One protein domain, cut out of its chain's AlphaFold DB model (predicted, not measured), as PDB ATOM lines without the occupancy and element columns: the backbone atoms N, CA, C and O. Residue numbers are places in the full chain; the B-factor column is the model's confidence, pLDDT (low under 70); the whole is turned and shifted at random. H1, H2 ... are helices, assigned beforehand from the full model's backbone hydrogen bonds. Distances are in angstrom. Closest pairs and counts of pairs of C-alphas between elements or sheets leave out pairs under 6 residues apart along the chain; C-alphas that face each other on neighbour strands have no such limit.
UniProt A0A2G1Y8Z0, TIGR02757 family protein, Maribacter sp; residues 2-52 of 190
ATOM      1  N   MET A   2      40.861   9.788  14.800       93.75
ATOM      2  CA  MET A   2      40.589  10.449  16.097       93.75
ATOM      3  C   MET A   2      41.699  11.403  16.562       93.75
ATOM      4  O   MET A   2      41.409  12.528  16.940       93.75
ATOM      5  N   GLN A   3      42.965  11.000  16.428       94.75
ATOM      6  CA  GLN A   3      44.112  11.868  16.728       94.75
ATOM      7  C   GLN A   3      44.187  13.118  15.835       94.75
ATOM      8  O   GLN A   3      44.590  14.168  16.310       94.75
ATOM      9  N   LEU A   4      43.770  13.022  14.563       94.62
ATOM     10  CA  LEU A   4      43.703  14.178  13.653       94.62
ATOM     11  C   LEU A   4      42.603  15.161  14.057       94.62
ATOM     12  O   LEU A   4      42.673  16.326  13.700       94.62
ATOM     13  N   LEU A   5      41.600  14.678  14.792       96.25
ATOM     14  CA  LEU A   5      40.515  15.470  15.368       96.25
ATOM     15  C   LEU A   5      40.770  15.774  16.853       96.25
ATOM     16  O   LEU A   5      39.824  15.970  17.611       96.25
ATOM     17  N   GLU A   6      42.032  15.702  17.288       96.19
ATOM     18  CA  GLU A   6      42.487  16.046  18.643       96.19
ATOM     19  C   GLU A   6      41.757  15.279  19.765       96.19
ATOM     20  O   GLU A   6      41.664  15.722  20.904       96.19
ATOM     21  N   ASN A   7      41.233  14.090  19.441       96.38
ATOM     22  CA  ASN A   7      40.352  13.284  20.293       96.38
ATOM     23  C   ASN A   7      39.084  14.019  20.784       96.38
ATOM     24  O   ASN A   7      38.413  13.529  21.689       96.38
ATOM     25  N   SER A   8      38.719  15.136  20.149       97.06
ATOM     26  CA  SER A   8      37.527  15.937  20.442       97.06
ATOM     27  C   SER A   8      36.784  16.268  19.139       97.06
ATOM     28  O   SER A   8      36.773  17.408  18.678       97.06
ATOM     29  N   PRO A   9      36.166  15.267  18.480       96.62
ATOM     30  CA  PRO A   9      35.653  15.421  17.119       96.62
ATOM     31  C   PRO A   9      34.556  16.482  16.990       96.62
ATOM     32  O   PRO A   9      34.506  17.171  15.977       96.62
ATOM     33  N   TYR A  10      33.688  16.626  17.995       96.56
ATOM     34  CA  TYR A  10      32.636  17.645  17.980       96.56
ATOM     35  C   TYR A  10      33.223  19.060  18.018       96.56
ATOM     36  O   TYR A  10      32.886  19.893  17.177       96.56
ATOM     37  N   ASP A  11      34.140  19.300  18.957       97.88
ATOM     38  CA  ASP A  11      34.810  20.590  19.108       97.88
ATOM     39  C   ASP A  11      35.632  20.932  17.861       97.88
ATOM     40  O   ASP A  11      35.443  21.993  17.267       97.88
ATOM     41  N   PHE A  12      36.435  19.982  17.372       98.00
ATOM     42  CA  PHE A  12      37.218  20.146  16.151       98.00
ATOM     43  C   PHE A  12      36.328  20.506  14.952       98.00
ATOM     44  O   PHE A  12      36.614  21.443  14.206       98.00
ATOM     45  N   VAL A  13      35.208  19.801  14.759       97.69
ATOM     46  CA  VAL A  13      34.276  20.103  13.663       97.69
ATOM     47  C   VAL A  13      33.774  21.541  13.746       97.69
ATOM     48  O   VAL A  13      33.776  22.226  12.728       97.69
ATOM     49  N   LEU A  14      33.388  22.038  14.920       97.81
ATOM     50  CA  LEU A  14      32.845  23.394  15.048       97.81
ATOM     51  C   LEU A  14      33.908  24.492  14.961       97.81
ATOM     52  O   LEU A  14      33.649  25.551  14.366       97.81
ATOM     53  N   ASN A  15      35.088  24.225  15.516       97.81
ATOM     54  CA  ASN A  15      36.062  25.250  15.881       97.81
ATOM     55  C   ASN A  15      37.384  25.185  15.104       97.81
ATOM     56  O   ASN A  15      38.177  26.111  15.240       97.81
ATOM     57  N   HIS A  16      37.602  24.187  14.235       97.12
ATOM     58  CA  HIS A  16      38.819  24.119  13.414       97.12
ATOM     59  C   HIS A  16      39.069  25.404  12.610       97.12
ATOM     60  O   HIS A  16      38.137  26.029  12.075       97.12
ATOM     61  N   THR A  17      40.352  25.729  12.474       95.25
ATOM     62  CA  THR A  17      40.898  26.727  11.552       95.25
ATOM     63  C   THR A  17      41.347  26.076  10.240       95.25
ATOM     64  O   THR A  17      41.338  24.852  10.100       95.25
ATOM     65  N   GLU A  18      41.757  26.880   9.258       93.00
ATOM     66  CA  GLU A  18      42.330  26.357   8.009       93.00
ATOM     67  C   GLU A  18      43.626  25.570   8.264       93.00
ATOM     68  O   GLU A  18      43.773  24.461   7.755       93.00
ATOM     69  N   ASN A  19      44.498  26.072   9.147       94.06
ATOM     70  CA  ASN A  19      45.737  25.394   9.547       94.06
ATOM     71  C   ASN A  19      45.476  24.027  10.203       94.06
ATOM     72  O   ASN A  19      46.263  23.094  10.046       94.06
ATOM     73  N   ASP A  20      44.362  23.865  10.922       94.62
ATOM     74  CA  ASP A  20      44.001  22.566  11.503       94.62
ATOM     75  C   ASP A  20      43.616  21.547  10.427       94.62
ATOM     76  O   ASP A  20      43.931  20.361  10.549       94.62
ATOM     77  N   LEU A  21      42.987  21.998   9.339       94.44
ATOM     78  CA  LEU A  21      42.662  21.138   8.202       94.44
ATOM     79  C   LEU A  21      43.915  20.720   7.426       94.44
ATOM     80  O   LEU A  21      43.934  19.620   6.870       94.44
ATOM     81  N   GLU A  22      44.982  21.522   7.430       93.62
ATOM     82  CA  GLU A  22      46.259  21.131   6.819       93.62
ATOM     83  C   GLU A  22      46.870  19.896   7.491       93.62
ATOM     84  O   GLU A  22      47.482  19.070   6.812       93.62
ATOM     85  N   LYS A  23      46.630  19.690   8.795       92.62
ATOM     86  CA  LYS A  23      47.049  18.472   9.515       92.62
ATOM     87  C   LYS A  23      46.392  17.204   8.948       92.62
ATOM     88  O   LYS A  23      46.899  16.104   9.152       92.62
ATOM     89  N   CYS A  24      45.275  17.332   8.224       92.56
ATOM     90  CA  CYS A  24      44.613  16.216   7.544       92.56
ATOM     91  C   CYS A  24      45.274  15.846   6.204       92.56
ATOM     92  O   CYS A  24      44.904  14.832   5.599       92.56
ATOM     93  N   ASN A  25      46.244  16.630   5.720       93.00
ATOM     94  CA  ASN A  25      46.972  16.327   4.491       93.00
ATOM     95  C   ASN A  25      47.702  14.981   4.599       93.00
ATOM     96  O   ASN A  25      48.245  14.612   5.636       93.00
ATOM     97  N   GLY A  26      47.676  14.207   3.512       92.19
ATOM     98  CA  GLY A  26      48.247  12.856   3.479       92.19
ATOM     99  C   GLY A  26      47.393  11.771   4.151       92.19
ATOM    100  O   GLY A  26      47.721  10.593   4.026       92.19
ATOM    101  N   PHE A  27      46.274  12.113   4.806       95.75
ATOM    102  CA  PHE A  27      45.360  11.110   5.354       95.75
ATOM    103  C   PHE A  27      44.760  10.235   4.245       95.75
ATOM    104  O   PHE A  27      44.135  10.727   3.304       95.75
ATOM    105  N   VAL A  28      44.901   8.915   4.377       96.06
ATOM    106  CA  VAL A  28      44.251   7.930   3.506       96.06
ATOM    107  C   VAL A  28      43.802   6.739   4.340       96.06
ATOM    108  O   VAL A  28      44.572   6.155   5.100       96.06
ATOM    109  N   HIS A  29      42.548   6.337   4.160       94.75
ATOM    110  CA  HIS A  29      42.021   5.082   4.666       94.75
ATOM    111  C   HIS A  29      41.197   4.387   3.579       94.75
ATOM    112  O   HIS A  29      40.053   4.748   3.294       94.75
ATOM    113  N   ARG A  30      41.784   3.348   2.971       94.88
ATOM    114  CA  ARG A  30      41.195   2.616   1.839       94.88
ATOM    115  C   ARG A  30      40.844   3.573   0.688       94.88
ATOM    116  O   ARG A  30      41.731   4.165   0.091       94.88
ATOM    117  N   THR A  31      39.559   3.726   0.365       95.19
ATOM    118  CA  THR A  31      39.075   4.574  -0.735       95.19
ATOM    119  C   THR A  31      38.769   6.013  -0.311       95.19
ATOM    120  O   THR A  31      38.408   6.811  -1.179       95.19
ATOM    121  N   PHE A  32      38.885   6.329   0.983       96.94
ATOM    122  CA  PHE A  32      38.607   7.628   1.595       96.94
ATOM    123  C   PHE A  32      39.931   8.358   1.855       96.94
ATOM    124  O   PHE A  32      40.827   7.789   2.476       96.94
ATOM    125  N   ASN A  33      40.088   9.575   1.338       96.31
ATOM    126  CA  ASN A  33      41.350  10.326   1.392       96.31
ATOM    127  C   ASN A  33      41.194  11.684   2.094       96.31
ATOM    128  O   ASN A  33      40.111  12.020   2.566       96.31
ATOM    129  N   SER A  34      42.277  12.461   2.153       96.62
ATOM    130  CA  SER A  34      42.318  13.774   2.801       96.62
ATOM    131  C   SER A  34      41.284  14.740   2.230       96.62
ATOM    132  O   SER A  34      40.578  15.377   2.999       96.62
ATOM    133  N   THR A  35      41.110  14.787   0.905       96.38
ATOM    134  CA  THR A  35      40.075  15.617   0.272       96.38
ATOM    135  C   THR A  35      38.674  15.248   0.754       96.38
ATOM    136  O   THR A  35      37.891  16.130   1.098       96.38
ATOM    137  N   ASP A  36      38.363  13.951   0.807       97.44
ATOM    138  CA  ASP A  36      37.070  13.480   1.300       97.44
ATOM    139  C   ASP A  36      36.902  13.811   2.796       97.44
ATOM    140  O   ASP A  36      35.833  14.236   3.227       97.44
ATOM    141  N   PHE A  37      37.965  13.654   3.589       97.25
ATOM    142  CA  PHE A  37      37.943  13.882   5.032       97.25
ATOM    143  C   PHE A  37      37.757  15.354   5.401       97.25
ATOM    144  O   PHE A  37      36.854  15.677   6.172       97.25
ATOM    145  N   THR A  38      38.547  16.245   4.800       97.19
ATOM    146  CA  THR A  38      38.427  17.697   4.972       97.19
ATOM    147  C   THR A  38      37.034  18.174   4.575       97.19
ATOM    148  O   THR A  38      36.407  18.925   5.321       97.19
ATOM    149  N   TYR A  39      36.500  17.668   3.458       98.06
ATOM    150  CA  TYR A  39      35.145  18.004   3.037       98.06
ATOM    151  C   TYR A  39      34.089  17.579   4.062       98.06
ATOM    152  O   TYR A  39      33.194  18.352   4.390       98.06
ATOM    153  N   PHE A  40      34.191  16.359   4.595       98.06
ATOM    154  CA  PHE A  40      33.258  15.868   5.610       98.06
ATOM    155  C   PHE A  40      33.265  16.759   6.858       98.06
ATOM    156  O   PHE A  40      32.199  17.074   7.380       98.06
ATOM    157  N   ILE A  41      34.436  17.212   7.310       98.12
ATOM    158  CA  ILE A  41      34.561  18.119   8.460       98.12
ATOM    159  C   ILE A  41      33.874  19.464   8.170       98.12
ATOM    160  O   ILE A  41      33.083  19.944   8.984       98.12
ATOM    161  N   GLN A  42      34.124  20.046   6.994       98.31
ATOM    162  CA  GLN A  42      33.512  21.310   6.569       98.31
ATOM    163  C   GLN A  42      31.988  21.196   6.419       98.31
ATOM    164  O   GLN A  42      31.251  22.061   6.893       98.31
ATOM    165  N   SER A  43      31.511  20.110   5.814       98.56
ATOM    166  CA  SER A  43      30.085  19.832   5.642       98.56
ATOM    167  C   SER A  43      29.374  19.658   6.986       98.56
ATOM    168  O   SER A  43      28.328  20.264   7.219       98.56
ATOM    169  N   LEU A  44      29.978  18.923   7.926       98.56
ATOM    170  CA  LEU A  44      29.442  18.791   9.281       98.56
ATOM    171  C   LEU A  44      29.387  20.146  10.000       98.56
ATOM    172  O   LEU A  44      28.356  20.471  10.585       98.56
ATOM    173  N   LYS A  45      30.441  20.973   9.916       98.56
ATOM    174  CA  LYS A  45      30.439  22.338  10.479       98.56
ATOM    175  C   LYS A  45      29.291  23.170   9.916       98.56
ATOM    176  O   LYS A  45      28.593  23.835  10.676       98.56
ATOM    177  N   ASN A  46      29.079  23.108   8.604       98.62
ATOM    178  CA  ASN A  46      27.983  23.797   7.935       98.62
ATOM    179  C   ASN A  46      26.611  23.310   8.420       98.62
ATOM    180  O   ASN A  46      25.769  24.130   8.771       98.62
ATOM    181  N   ILE A  47      26.405  21.995   8.539       98.62
ATOM    182  CA  ILE A  47      25.163  21.424   9.082       98.62
ATOM    183  C   ILE A  47      24.889  21.927  10.504       98.62
ATOM    184  O   ILE A  47      23.780  22.371  10.804       98.62
ATOM    185  N   TYR A  48      25.890  21.895  11.385       98.31
ATOM    186  CA  TYR A  48      25.701  22.335  12.767       98.31
ATOM    187  C   TYR A  48      25.509  23.849  12.906       98.31
ATOM    188  O   TYR A  48      24.780  24.268  13.800       98.31
ATOM    189  N   LYS A  49      26.125  24.668  12.044       98.12
ATOM    190  CA  LYS A  49      25.987  26.133  12.108       98.12
ATOM    191  C   LYS A  49      24.738  26.666  11.407       98.12
ATOM    192  O   LYS A  49      24.177  27.648  11.875       98.12
ATOM    193  N   ASN A  50      24.319  26.033  10.312       98.44
ATOM    194  CA  ASN A  50      23.340  26.612   9.386       98.44
ATOM    195  C   ASN A  50      22.062  25.773   9.220       98.44
ATOM    196  O   ASN A  50      21.077  26.283   8.697       98.44
ATOM    197  N   HIS A  51      22.049  24.510   9.670       98.06
ATOM    198  CA  HIS A  51      20.930  23.575   9.450       98.06
ATOM    199  C   HIS A  51      20.382  22.946  10.736       98.06
ATOM    200  O   HIS A  51      19.686  21.936  10.676       98.06
ATOM    201  N   ASN A  52      20.676  23.533  11.901       97.00
ATOM    202  CA  ASN A  52      20.227  23.061  13.220       97.00
ATOM    203  C   ASN A  52      20.672  21.623  13.563       97.00
ATOM    204  O   ASN A  52      20.012  20.917  14.324       97.00
TER     205      ASN A  52
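What this domain is: This is residues 2 to 52 of the 190 residues of the protein "TIGR02757 family protein" of Maribacter sp (UniProt A0A2G1Y8Z0). One long helix, H4, makes the long axis; short H2 crosses and packs on it, with H3 near H4 and H1 at H2's corner. The printed part has 51 residues, with named helices H1, H2, H3, H4 in chain order and no named strand: all helix. It is compact, radius of gyration of the C-alphas 10.8 A, spanning 31 by 20 by 17 A.

How they stand to each other: Start at H4, residues 34 to 50. H2, residues 9 to 15, touches it, closest at C-alphas 14 and 45, 5.3 A, at a steep tilt of 69 degrees, only just short of perpendicular, the same way. H3, residues 18 to 22, is close to H4 but not clearly touching: closest C-alphas 21 and 38, 6.3 A. H1, residues 2 to 5, and H2 only just touch, only at the corner, with 3 pairs of C-alphas within 8 A, closest Leu 5 and Phe 12, 5.8 A. Every O i to N i+4 pair in H2, H3 and H4 is within hydrogen-bond range; H1 is too short for one.

Where its parts are: Find C-alpha 34 at (42.318, 13.774, 2.801); H4 runs 23.8 A to C-alpha 50 at (23.340, 26.612, 9.386). H1 spans 5.1 A, H2 9.9 A, H3 6.6 A.

The domain as a whole: The farthest C-alphas, Arg 30 and Asn 52, are 31.4 A apart. The 11-residue link H3 to H4 is long. The printed part has no cut; no printed residue is under pLDDT 70.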